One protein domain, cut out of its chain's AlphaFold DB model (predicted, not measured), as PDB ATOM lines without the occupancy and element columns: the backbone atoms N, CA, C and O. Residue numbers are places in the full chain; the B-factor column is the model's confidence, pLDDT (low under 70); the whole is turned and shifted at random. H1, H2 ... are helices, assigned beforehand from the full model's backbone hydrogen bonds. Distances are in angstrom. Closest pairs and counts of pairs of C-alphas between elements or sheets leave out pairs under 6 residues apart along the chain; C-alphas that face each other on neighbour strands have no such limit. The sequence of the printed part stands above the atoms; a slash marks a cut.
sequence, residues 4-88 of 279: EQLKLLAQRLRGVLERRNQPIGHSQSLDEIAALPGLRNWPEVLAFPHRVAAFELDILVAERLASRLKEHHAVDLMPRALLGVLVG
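What this domain is: This is residues 4 to 88 of the 279 residues of an uncharacterized protein of Variovorax sp. SCN 67-85 (UniProt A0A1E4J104). Four helices make a closed ring of contacts: the two longest, H1 and H5, lie on opposite sides, bridged by H2 at one place and by H6 at another. Two short helices, H3 and H4, form a corner at one end of the longest axis. The printed part has 85 residues with six named helices, H1 to H6 in that order, and no named strand; the class is all helix. It is compact, with a radius of gyration of the C-alphas of 11.7 A and spans of 34 by 24 by 23 A.

How they stand to each other: Start with H1, residues 4 to 19, and find Ala 10; its C-alpha is 5.2 A from that of Ser 29 in H2, residues 26 to 33, the closest pair where these helices touch, about perpendicular at 74 degrees. H2 is the hub, touching three helices. At Asp 31 and Trp 42, the closest C-alphas at 4.9 A, it touches H3, residues 42 to 47, at a steep tilt of 66 degrees, the same way. H4, residues 49 to 54, is close to H3 but not clearly touching: the closest C-alphas, of Val 45 and Val 52, are 6.8 A apart. H5, residues 59 to 73, touches H2 with residues 65 to 69 alone, closest at the C-alphas of Leu 65 and Glu 32, 7.2 A. H6, residues 79 to 87, touches H5 about perpendicular at 79 degrees, with the C-alphas of Glu 63 and Pro 79 closest at 5.0 A. H1 touches H6 with residues 9 to 13 alone; the closest C-alphas, of Leu 9 and Leu 86, are 5.7 A apart. H1 and H5 are apart. In each of the six helices every O i to N i+4 pair is within hydrogen-bond range.

Where its parts are: Find C-alpha 4 at (474.442, 447.543, 891.173); from there H1 runs 23.3 A to C-alpha 19. H2 spans 10.9 A, H3 8.8 A and H4 8.7 A. H5 runs 20.3 A from C-alpha 59 at (455.310, 448.133, 883.296), and H6 runs 12.1 A to C-alpha 87 at (462.986, 441.160, 887.255).

The domain as a whole: Look to Asn 21 and His 50 for the two C-alphas farthest apart, 34.7 A. The printed part has no cut, and no link is long. Its mean pLDDT is 93.9, and no printed residue is under 70.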
ATOM      1  N   GLU A   4     474.068 448.945 891.409       94.69
ATOM      2  CA  GLU A   4     474.442 447.543 891.173       94.69
ATOM      3  C   GLU A   4     473.264 446.725 890.637       94.69
ATOM      4  O   GLU A   4     473.421 445.926 889.716       94.69
ATOM      5  N   GLN A   5     472.053 446.988 891.132       93.62
ATOM      6  CA  GLN A   5     470.841 446.391 890.584       93.62
ATOM      7  C   GLN A   5     470.620 446.825 889.127       93.62
ATOM      8  O   GLN A   5     470.327 445.972 888.295       93.62
ATOM      9  N   LEU A   6     470.830 448.100 888.772       95.12
ATOM     10  CA  LEU A   6     470.754 448.541 887.370       95.12
ATOM     11  C   LEU A   6     471.793 447.844 886.477       95.12
ATOM     12  O   LEU A   6     471.462 447.452 885.361       95.12
ATOM     13  N   LYS A   7     473.024 447.626 886.953       95.75
ATOM     14  CA  LYS A   7     474.029 446.854 886.196       95.75
ATOM     15  C   LYS A   7     473.569 445.419 885.938       95.75
ATOM     16  O   LYS A   7     473.767 444.911 884.835       95.75
ATOM     17  N   LEU A   8     472.922 444.784 886.918       93.81
ATOM     18  CA  LEU A   8     472.335 443.457 886.737       93.81
ATOM     19  C   LEU A   8     471.231 443.472 885.668       93.81
ATOM     20  O   LEU A   8     471.180 442.574 884.828       93.81
ATOM     21  N   LEU A   9     470.383 444.507 885.649       95.38
ATOM     22  CA  LEU A   9     469.379 444.681 884.592       95.38
ATOM     23  C   LEU A   9     470.027 444.868 883.215       95.38
ATOM     24  O   LEU A   9     469.551 444.291 882.242       95.38
ATOM     25  N   ALA A  10     471.137 445.605 883.130       95.94
ATOM     26  CA  ALA A  10     471.872 445.797 881.880       95.94
ATOM     27  C   ALA A  10     472.472 444.486 881.367       95.94
ATOM     28  O   ALA A  10     472.386 444.189 880.178       95.94
ATOM     29  N   GLN A  11     473.006 443.656 882.267       93.75
ATOM     30  CA  GLN A  11     473.475 442.318 881.920       93.75
ATOM     31  C   GLN A  11     472.338 441.429 881.393       93.75
ATOM     32  O   GLN A  11     472.527 440.741 880.391       93.75
ATOM     33  N   ARG A  12     471.160 441.460 882.031       93.00
ATOM     34  CA  ARG A  12     469.974 440.712 881.577       93.00
ATOM     35  C   ARG A  12     469.503 441.186 880.201       93.00
ATOM     36  O   ARG A  12     469.301 440.360 879.317       93.00
ATOM     37  N   LEU A  13     469.402 442.502 879.997       95.00
ATOM     38  CA  LEU A  13     469.054 443.093 878.702       95.00
ATOM     39  C   LEU A  13     470.042 442.678 877.605       95.00
ATOM     40  O   LEU A  13     469.631 442.360 876.492       95.00
ATOM     41  N   ARG A  14     471.341 442.652 877.915       93.81
ATOM     42  CA  ARG A  14     472.355 442.213 876.956       93.81
ATOM     43  C   ARG A  14     472.125 440.766 876.515       93.81
ATOM     44  O   ARG A  14     472.171 440.511 875.319       93.81
ATOM     45  N   GLY A  15     471.809 439.860 877.446       89.94
ATOM     46  CA  GLY A  15     471.469 438.466 877.125       89.94
ATOM     47  C   GLY A  15     470.264 438.347 876.183       89.94
ATOM     48  O   GLY A  15     470.351 437.678 875.154       89.94
ATOM     49  N   VAL A  16     469.190 439.100 876.461       90.94
ATOM     50  CA  VAL A  16     467.996 439.181 875.594       90.94
ATOM     51  C   VAL A  16     468.366 439.569 874.158       90.94
ATOM     52  O   VAL A  16     467.920 438.941 873.197       90.94
ATOM     53  N   LEU A  17     469.190 440.606 874.002       92.06
ATOM     54  CA  LEU A  17     469.573 441.125 872.690       92.06
ATOM     55  C   LEU A  17     470.574 440.209 871.961       92.06
ATOM     56  O   LEU A  17     470.431 439.987 870.758       92.06
ATOM     57  N   GLU A  18     471.526 439.606 872.680       90.25
ATOM     58  CA  GLU A  18     472.468 438.614 872.139       90.25
ATOM     59  C   GLU A  18     471.723 437.432 871.495       90.25
ATOM     60  O   GLU A  18     472.019 437.064 870.355       90.25
ATOM     61  N   ARG A  19     470.700 436.881 872.161       83.12
ATOM     62  CA  ARG A  19     469.907 435.763 871.614       83.12
ATOM     63  C   ARG A  19     469.057 436.131 870.404       83.12
ATOM     64  O   ARG A  19     468.755 435.267 869.587       83.12
ATOM     65  N   ARG A  20     468.697 437.406 870.266       85.81
ATOM     66  CA  ARG A  20     467.998 437.944 869.090       85.81
ATOM     67  C   ARG A  20     468.948 438.312 867.947       85.81
ATOM     68  O   ARG A  20     468.529 438.977 867.003       85.81
ATOM     69  N   ASN A  21     470.213 437.885 868.021       87.88
ATOM     70  CA  ASN A  21     471.254 438.213 867.047       87.88
ATOM     71  C   ASN A  21     471.440 439.736 866.873       87.88
ATOM     72  O   ASN A  21     471.751 440.223 865.789       87.88
ATOM     73  N   GLN A  22     471.227 440.480 867.961       90.62
ATOM     74  CA  GLN A  22     471.365 441.933 868.068       90.62
ATOM     75  C   GLN A  22     472.370 442.264 869.188       90.62
ATOM     76  O   GLN A  22     472.026 442.949 870.149       90.62
ATOM     77  N   PRO A  23     473.604 441.721 869.160       92.12
ATOM     78  CA  PRO A  23     474.528 441.875 870.275       92.12
ATOM     79  C   PRO A  23     474.912 443.346 870.462       92.12
ATOM     80  O   PRO A  23     475.370 444.005 869.530       92.12
ATOM     81  N   ILE A  24     474.784 443.837 871.694       94.44
ATOM     82  CA  ILE A  24     475.246 445.172 872.085       94.44
ATOM     83  C   ILE A  24     476.414 445.071 873.066       94.44
ATOM     84  O   ILE A  24     476.507 444.147 873.878       94.44
ATOM     85  N   GLY A  25     477.319 446.046 873.012       94.25
ATOM     86  CA  GLY A  25     478.447 446.133 873.935       94.25
ATOM     87  C   GLY A  25     478.007 446.403 875.378       94.25
ATOM     88  O   GLY A  25     476.913 446.901 875.643       94.25
ATOM     89  N   HIS A  26     478.895 446.136 876.341       93.94
ATOM     90  CA  HIS A  26     478.615 446.392 877.758       93.94
ATOM     91  C   HIS A  26     478.209 447.853 878.027       93.94
ATOM     92  O   HIS A  26     477.174 448.089 878.644       93.94
ATOM     93  N   SER A  27     478.959 448.831 877.512       95.31
ATOM     94  CA  SER A  27     478.632 450.252 877.696       95.31
ATOM     95  C   SER A  27     477.287 450.632 877.074       95.31
ATOM     96  O   SER A  27     476.502 451.323 877.711       95.31
ATOM     97  N   GLN A  28     476.972 450.099 875.888       95.62
ATOM     98  CA  GLN A  28     475.672 450.318 875.247       95.62
ATOM     99  C   GLN A  28     474.531 449.770 876.111       95.62
ATOM    100  O   GLN A  28     473.543 450.463 876.322       95.62
ATOM    101  N   SER A  29     474.684 448.574 876.693       96.56
ATOM    102  CA  SER A  29     473.652 448.005 877.576       96.56
ATOM    103  C   SER A  29     473.383 448.865 878.818       96.56
ATOM    104  O   SER A  29     472.239 448.976 879.257       96.56
ATOM    105  N   LEU A  30     474.419 449.519 879.358       97.25
ATOM    106  CA  LEU A  30     474.282 450.459 880.469       97.25
ATOM    107  C   LEU A  30     473.554 451.740 880.044       97.25
ATOM    108  O   LEU A  30     472.708 452.238 880.790       97.25
ATOM    109  N   ASP A  31     473.851 452.251 878.850       96.44
ATOM    110  CA  ASP A  31     473.189 453.436 878.304       96.44
ATOM    111  C   ASP A  31     471.709 453.185 878.000       96.44
ATOM    112  O   ASP A  31     470.880 454.054 878.271       96.44
ATOM    113  N   GLU A  32     471.347 451.997 877.510       96.38
ATOM    114  CA  GLU A  32     469.939 451.642 877.304       96.38
ATOM    115  C   GLU A  32     469.184 451.524 878.633       96.38
ATOM    116  O   GLU A  32     468.098 452.085 878.791       96.38
ATOM    117  N   ILE A  33     469.784 450.882 879.640       96.44
ATOM    118  CA  ILE A  33     469.179 450.759 880.973       96.44
ATOM    119  C   ILE A  33     469.053 452.094 881.710       96.44
ATOM    120  O   ILE A  33     468.178 452.223 882.571       96.44
ATOM    121  N   ALA A  34     469.827 453.119 881.352       95.69
ATOM    122  CA  ALA A  34     469.630 454.464 881.892       95.69
ATOM    123  C   ALA A  34     468.210 455.001 881.625       95.69
ATOM    124  O   ALA A  34     467.688 455.787 882.421       95.69
ATOM    125  N   ALA A  35     467.528 454.516 880.580       94.06
ATOM    126  CA  ALA A  35     466.138 454.863 880.308       94.06
ATOM    127  C   ALA A  35     465.173 454.429 881.423       94.06
ATOM    128  O   ALA A  35     464.100 455.021 881.550       94.06
ATOM    129  N   LEU A  36     465.532 453.441 882.255       94.50
ATOM    130  CA  LEU A  36     464.677 452.935 883.331       94.50
ATOM    131  C   LEU A  36     464.376 453.991 884.420       94.50
ATOM    132  O   LEU A  36     463.209 454.258 884.694       94.50
ATOM    133  N   PRO A  37     465.363 454.698 884.995       95.00
ATOM    134  CA  PRO A  37     465.100 455.867 885.842       95.00
ATOM    135  C   PRO A  37     464.739 457.146 885.052       95.00
ATOM    136  O   PRO A  37     464.644 458.228 885.637       95.00
ATOM    137  N   GLY A  38     464.550 457.060 883.729       92.88
ATOM    138  CA  GLY A  38     464.267 458.201 882.849       92.88
ATOM    139  C   GLY A  38     465.494 459.076 882.575       92.88
ATOM    140  O   GLY A  38     465.367 460.299 882.476       92.88
ATOM    141  N   LEU A  39     466.681 458.471 882.546       95.00
ATOM    142  CA  LEU A  39     467.962 459.115 882.270       95.00
ATOM    143  C   LEU A  39     468.424 458.777 880.849       95.00
ATOM    144  O   LEU A  39     467.984 457.799 880.239       95.00
ATOM    145  N   ARG A  40     469.287 459.616 880.281       93.06
ATOM    146  CA  ARG A  40     469.677 459.491 878.871       93.06
ATOM    147  C   ARG A  40     470.797 458.483 878.652       93.06
ATOM    148  O   ARG A  40     470.778 457.795 877.635       93.06
ATOM    149  N   ASN A  41     471.743 458.401 879.581       96.06
ATOM    150  CA  ASN A  41     472.947 457.581 879.471       96.06
ATOM    151  C   ASN A  41     473.502 457.210 880.857       96.06
ATOM    152  O   ASN A  41     473.043 457.714 881.888       96.06
ATOM    153  N   TRP A  42     474.496 456.328 880.886       97.19
ATOM    154  CA  TRP A  42     475.098 455.847 882.125       97.19
ATOM    155  C   TRP A  42     475.788 456.942 882.965       97.19
ATOM    156  O   TRP A  42     475.623 456.934 884.187       97.19
ATOM    157  N   PRO A  43     476.500 457.931 882.386       97.62
ATOM    158  CA  PRO A  43     477.005 459.069 883.156       97.62
ATOM    159  C   PRO A  43     475.924 459.810 883.957       97.62
ATOM    160  O   PRO A  43     476.163 460.168 885.110       97.62
ATOM    161  N   GLU A  44     474.719 459.989 883.404       97.94
ATOM    162  CA  GLU A  44     473.600 460.579 884.150       97.94
ATOM    163  C   GLU A  44     473.145 459.691 885.321       97.94
ATOM    164  O   GLU A  44     472.822 460.210 886.388       97.94
ATOM    165  N   VAL A  45     473.166 458.360 885.176       97.12
ATOM    166  CA  VAL A  45     472.861 457.419 886.278       97.12
ATOM    167  C   VAL A  45     473.784 457.664 887.472       97.12
ATOM    168  O   VAL A  45     473.323 457.698 888.615       97.12
ATOM    169  N   LEU A  46     475.074 457.886 887.208       96.75
ATOM    170  CA  LEU A  46     476.066 458.181 888.242       96.75
ATOM    171  C   LEU A  46     475.908 459.595 888.819       96.75
ATOM    172  O   LEU A  46     476.130 459.792 890.012       96.75
ATOM    173  N   ALA A  47     475.505 460.569 887.998       97.31
ATOM    174  CA  ALA A  47     475.298 461.953 888.424       97.31
ATOM    175  C   ALA A  47     474.015 462.156 889.255       97.31
ATOM    176  O   ALA A  47     473.957 463.063 890.085       97.31
ATOM    177  N   PHE A  48     472.991 461.314 889.064       96.56
ATOM    178  CA  PHE A  48     471.679 461.447 889.711       96.56
ATOM    179  C   PHE A  48     471.277 460.203 890.528       96.56
ATOM    180  O   PHE A  48     470.220 459.611 890.283       96.56
ATOM    181  N   PRO A  49     472.048 459.813 891.563       94.56
ATOM    182  CA  PRO A  49     471.784 458.596 892.336       94.56
ATOM    183  C   PRO A  49     470.430 458.619 893.062       94.56
ATOM    184  O   PRO A  49     469.816 457.574 893.256       94.56
ATOM    185  N   HIS A  50     469.914 459.800 893.417       95.00
ATOM    186  CA  HIS A  50     468.590 459.939 894.030       95.00
ATOM    187  C   HIS A  50     467.454 459.532 893.076       95.00
ATOM    188  O   HIS A  50     466.466 458.951 893.521       95.00
ATOM    189  N   ARG A  51     467.602 459.764 891.762       94.69
ATOM    190  CA  ARG A  51     466.630 459.302 890.757       94.69
ATOM    191  C   ARG A  51     466.654 457.785 890.614       94.69
ATOM    192  O   ARG A  51     465.605 457.178 890.451       94.69
ATOM    193  N   VAL A  52     467.835 457.174 890.723       94.81
ATOM    194  CA  VAL A  52     467.983 455.711 890.762       94.81
ATOM    195  C   VAL A  52     467.356 455.134 892.032       94.81
ATOM    196  O   VAL A  52     466.677 454.113 891.975       94.81
ATOM    197  N   ALA A  53     467.548 455.790 893.176       94.25
ATOM    198  CA  ALA A  53     466.974 455.353 894.443       94.25
ATOM    199  C   ALA A  53     465.437 455.368 894.413       94.25
ATOM    200  O   ALA A  53     464.824 454.369 894.788       94.25
ATOM    201  N   ALA A  54     464.847 456.455 893.903       92.94
ATOM    202  CA  ALA A  54     463.399 456.649 893.783       92.94
ATOM    203  C   ALA A  54     462.742 455.845 892.646       92.94
ATOM    204  O   ALA A  54     461.521 455.808 892.547       92.94
ATOM    205  N   PHE A  55     463.537 455.236 891.765       91.94
ATOM    206  CA  PHE A  55     463.039 454.448 890.646       91.94
ATOM    207  C   PHE A  55     462.526 453.072 891.104       91.94
ATOM    208  O   PHE A  55     463.233 452.317 891.790       91.94
ATOM    209  N   GLU A  56     461.323 452.737 890.637       92.19
ATOM    210  CA  GLU A  56     460.696 451.421 890.737       92.19
ATOM    211  C   GLU A  56     460.530 450.814 889.346       92.19
ATOM    212  O   GLU A  56     460.095 451.477 888.405       92.19
ATOM    213  N   LEU A  57     460.908 449.544 889.209       92.94
ATOM    214  CA  LEU A  57     460.802 448.824 887.948       92.94
ATOM    215  C   LEU A  57     459.367 448.311 887.776       92.94
ATOM    216  O   LEU A  57     458.977 447.341 888.421       92.94
ATOM    217  N   ASP A  58     458.609 448.962 886.897       93.81
ATOM    218  CA  ASP A  58     457.217 448.646 886.589       93.81
ATOM    219  C   ASP A  58     456.972 448.498 885.073       93.81
ATOM    220  O   ASP A  58     457.896 448.525 884.250       93.81
ATOM    221  N   ILE A  59     455.704 448.317 884.695       94.25
ATOM    222  CA  ILE A  59     455.310 448.133 883.296       94.25
ATOM    223  C   ILE A  59     455.529 449.388 882.443       94.25
ATOM    224  O   ILE A  59     455.994 449.266 881.314       94.25
ATOM    225  N   LEU A  60     455.264 450.581 882.982       94.31
ATOM    226  CA  LEU A  60     455.403 451.841 882.246       94.31
ATOM    227  C   LEU A  60     456.870 452.098 881.910       94.31
ATOM    228  O   LEU A  60     457.221 452.550 880.820       94.31
ATOM    229  N   VAL A  61     457.762 451.780 882.839       94.44
ATOM    230  CA  VAL A  61     459.193 451.905 882.611       94.44
ATOM    231  C   VAL A  61     459.676 450.869 881.587       94.44
ATOM    232  O   VAL A  61     460.488 451.210 880.719       94.44
ATOM    233  N   ALA A  62     459.174 449.633 881.645       95.06
ATOM    234  CA  ALA A  62     459.486 448.614 880.645       95.06
ATOM    235  C   ALA A  62     458.993 449.011 879.238       95.06
ATOM    236  O   ALA A  62     459.705 448.775 878.264       95.06
ATOM    237  N   GLU A  63     457.839 449.677 879.119       94.88
ATOM    238  CA  GLU A  63     457.323 450.235 877.857       94.88
ATOM    239  C   GLU A  63     458.260 451.291 877.263       94.88
ATOM    240  O   GLU A  63     458.527 451.283 876.057       94.88
ATOM    241  N   ARG A  64     458.816 452.171 878.105       93.88
ATOM    242  CA  ARG A  64     459.806 453.160 877.651       93.88
ATOM    243  C   ARG A  64     461.082 452.495 877.154       93.88
ATOM    244  O   ARG A  64     461.614 452.908 876.127       93.88
ATOM    245  N   LEU A  65     461.578 451.481 877.866       95.94
ATOM    246  CA  LEU A  65     462.758 450.741 877.426       95.94
ATOM    247  C   LEU A  65     462.484 450.001 876.109       95.94
ATOM    248  O   LEU A  65     463.298 450.086 875.198       95.94
ATOM    249  N   ALA A  66     461.336 449.333 875.978       95.31
ATOM    250  CA  ALA A  66     460.948 448.656 874.742       95.31
ATOM    251  C   ALA A  66     460.858 449.636 873.559       95.31
ATOM    252  O   ALA A  66     461.420 449.369 872.499       95.31
ATOM    253  N   SER A  67     460.240 450.806 873.760       94.69
ATOM    254  CA  SER A  67     460.175 451.871 872.747       94.69
ATOM    255  C   SER A  67     461.569 452.336 872.326       94.69
ATOM    256  O   SER A  67     461.868 452.416 871.139       94.69
ATOM    257  N   ARG A  68     462.462 452.555 873.296       95.06
ATOM    258  CA  ARG A  68     463.846 452.955 873.032       95.06
ATOM    259  C   ARG A  68     464.626 451.888 872.262       95.06
ATOM    260  O   ARG A  68     465.343 452.211 871.323       95.06
ATOM    261  N   LEU A  69     464.465 450.613 872.615       94.88
ATOM    262  CA  LEU A  69     465.115 449.504 871.911       94.88
ATOM    263  C   LEU A  69     464.588 449.340 870.482       94.88
ATOM    264  O   LEU A  69     465.359 449.030 869.573       94.88
ATOM    265  N   LYS A  70     463.301 449.616 870.263       94.88
ATOM    266  CA  LYS A  70     462.707 449.670 868.928       94.88
ATOM    267  C   LYS A  70     463.303 450.799 868.092       94.88
ATOM    268  O   LYS A  70     463.628 450.576 866.932       94.88
ATOM    269  N   GLU A  71     463.488 451.979 868.674       94.62
ATOM    270  CA  GLU A  71     464.078 453.134 867.987       94.62
ATOM    271  C   GLU A  71     465.572 452.950 867.686       94.62
ATOM    272  O   GLU A  71     466.017 453.242 866.579       94.62
ATOM    273  N   HIS A  72     466.353 452.463 868.651       94.19
ATOM    274  CA  HIS A  72     467.811 452.384 868.533       94.19
ATOM    275  C   HIS A  72     468.306 451.116 867.830       94.19
ATOM    276  O   HIS A  72     469.318 451.165 867.133       94.19
ATOM    277  N   HIS A  73     467.613 449.987 868.015       92.19
ATOM    278  CA  HIS A  73     468.079 448.661 867.578       92.19
ATOM    279  C   HIS A  73     467.080 447.945 866.658       92.19
ATOM    280  O   HIS A  73     467.321 446.808 866.259       92.19
ATOM    281  N   ALA A  74     465.951 448.578 866.311       91.94
ATOM    282  CA  ALA A  74     464.870 447.964 865.533       91.94
ATOM    283  C   ALA A  74     464.329 446.658 866.156       91.94
ATOM    284  O   ALA A  74     463.855 445.767 865.449       91.94
ATOM    285  N   VAL A  75     464.390 446.542 867.487       90.56
ATOM    286  CA  VAL A  75     463.916 445.366 868.225       90.56
ATOM    287  C   VAL A  75     462.561 445.660 868.857       90.56
ATOM    288  O   VAL A  75     462.462 446.475 869.770       90.56
ATOM    289  N   ASP A  76     461.522 444.957 868.404       92.44
ATOM    290  CA  ASP A  76     460.199 445.011 869.030       92.44
ATOM    291  C   ASP A  76     460.103 443.963 870.150       92.44
ATOM    292  O   ASP A  76     460.337 442.770 869.916       92.44
ATOM    293  N   LEU A  77     459.815 444.412 871.372       92.75
ATOM    294  CA  LEU A  77     459.744 443.583 872.580       92.75
ATOM    295  C   LEU A  77     458.406 443.807 873.273       92.75
ATOM    296  O   LEU A  77     457.993 444.953 873.448       92.75
ATOM    297  N   MET A  78     457.766 442.737 873.754       94.06
ATOM    298  CA  MET A  78     456.572 442.890 874.583       94.06
ATOM    299  C   MET A  78     456.982 443.447 875.956       94.06
ATOM    300  O   MET A  78     457.694 442.758 876.695       94.06
ATOM    301  N   PRO A  79     456.517 444.646 876.360       94.75
ATOM    302  CA  PRO A  79     456.979 445.302 877.587       94.75
ATOM    303  C   PRO A  79     456.798 444.452 878.846       94.75
ATOM    304  O   PRO A  79     457.658 444.431 879.722       94.75
ATOM    305  N   ARG A  80     455.700 443.691 878.923       93.69
ATOM    306  CA  ARG A  80     455.419 442.820 880.069       93.69
ATOM    307  C   ARG A  80     456.372 441.627 880.156       93.69
ATOM    308  O   ARG A  80     456.831 441.308 881.248       93.69
ATOM    309  N   ALA A  81     456.691 440.991 879.031       93.19
ATOM    310  CA  ALA A  81     457.648 439.889 879.017       93.19
ATOM    311  C   ALA A  81     459.069 440.402 879.303       93.19
ATOM    312  O   ALA A  81     459.785 439.803 880.103       93.19
ATOM    313  N   LEU A  82     459.432 441.568 878.750       95.38
ATOM    314  CA  LEU A  82     460.680 442.261 879.069       95.38
ATOM    315  C   LEU A  82     460.796 442.548 880.571       95.38
ATOM    316  O   LEU A  82     461.817 442.224 881.171       95.38
ATOM    317  N   LEU A  83     459.747 443.090 881.198       94.88
ATOM    318  CA  LEU A  83     459.706 443.304 882.645       94.88
ATOM    319  C   LEU A  83     459.957 441.999 883.413       94.88
ATOM    320  O   LEU A  83     460.784 441.975 884.323       94.88
ATOM    321  N   GLY A  84     459.294 440.909 883.016       92.25
ATOM    322  CA  GLY A  84     459.460 439.598 883.639       92.25
ATOM    323  C   GLY A  84     460.895 439.069 883.571       92.25
ATOM    324  O   GLY A  84     461.450 438.629 884.581       92.25
ATOM    325  N   VAL A  85     461.532 439.182 882.403       93.06
ATOM    326  CA  VAL A  85     462.942 438.811 882.201       93.06
ATOM    327  C   VAL A  85     463.875 439.707 883.016       93.06
ATOM    328  O   VAL A  85     464.784 439.212 883.685       93.06
ATOM    329  N   LEU A  86     463.630 441.019 883.027       93.25
ATOM    330  CA  LEU A  86     464.439 441.979 883.774       93.25
ATOM    331  C   LEU A  86     464.342 441.773 885.282       93.25
ATOM    332  O   LEU A  86     465.363 441.870 885.954       93.25
ATOM    333  N   VAL A  87     463.166 441.461 885.825       90.94
ATOM    334  CA  VAL A  87     462.986 441.160 887.255       90.94
ATOM    335  C   VAL A  87     463.561 439.785 887.604       90.94
ATOM    336  O   VAL A  87     464.063 439.587 888.714       90.94
ATOM    337  N   GLY A  88     463.605 438.857 886.646       88.56
ATOM    338  CA  GLY A  88     463.917 437.449 886.903       88.56
ATOM    339  C   GLY A  88     462.698 436.668 887.404       88.56
ATOM    340  O   GLY A  88     462.838 435.562 887.910       88.56
TER     341      GLY A  88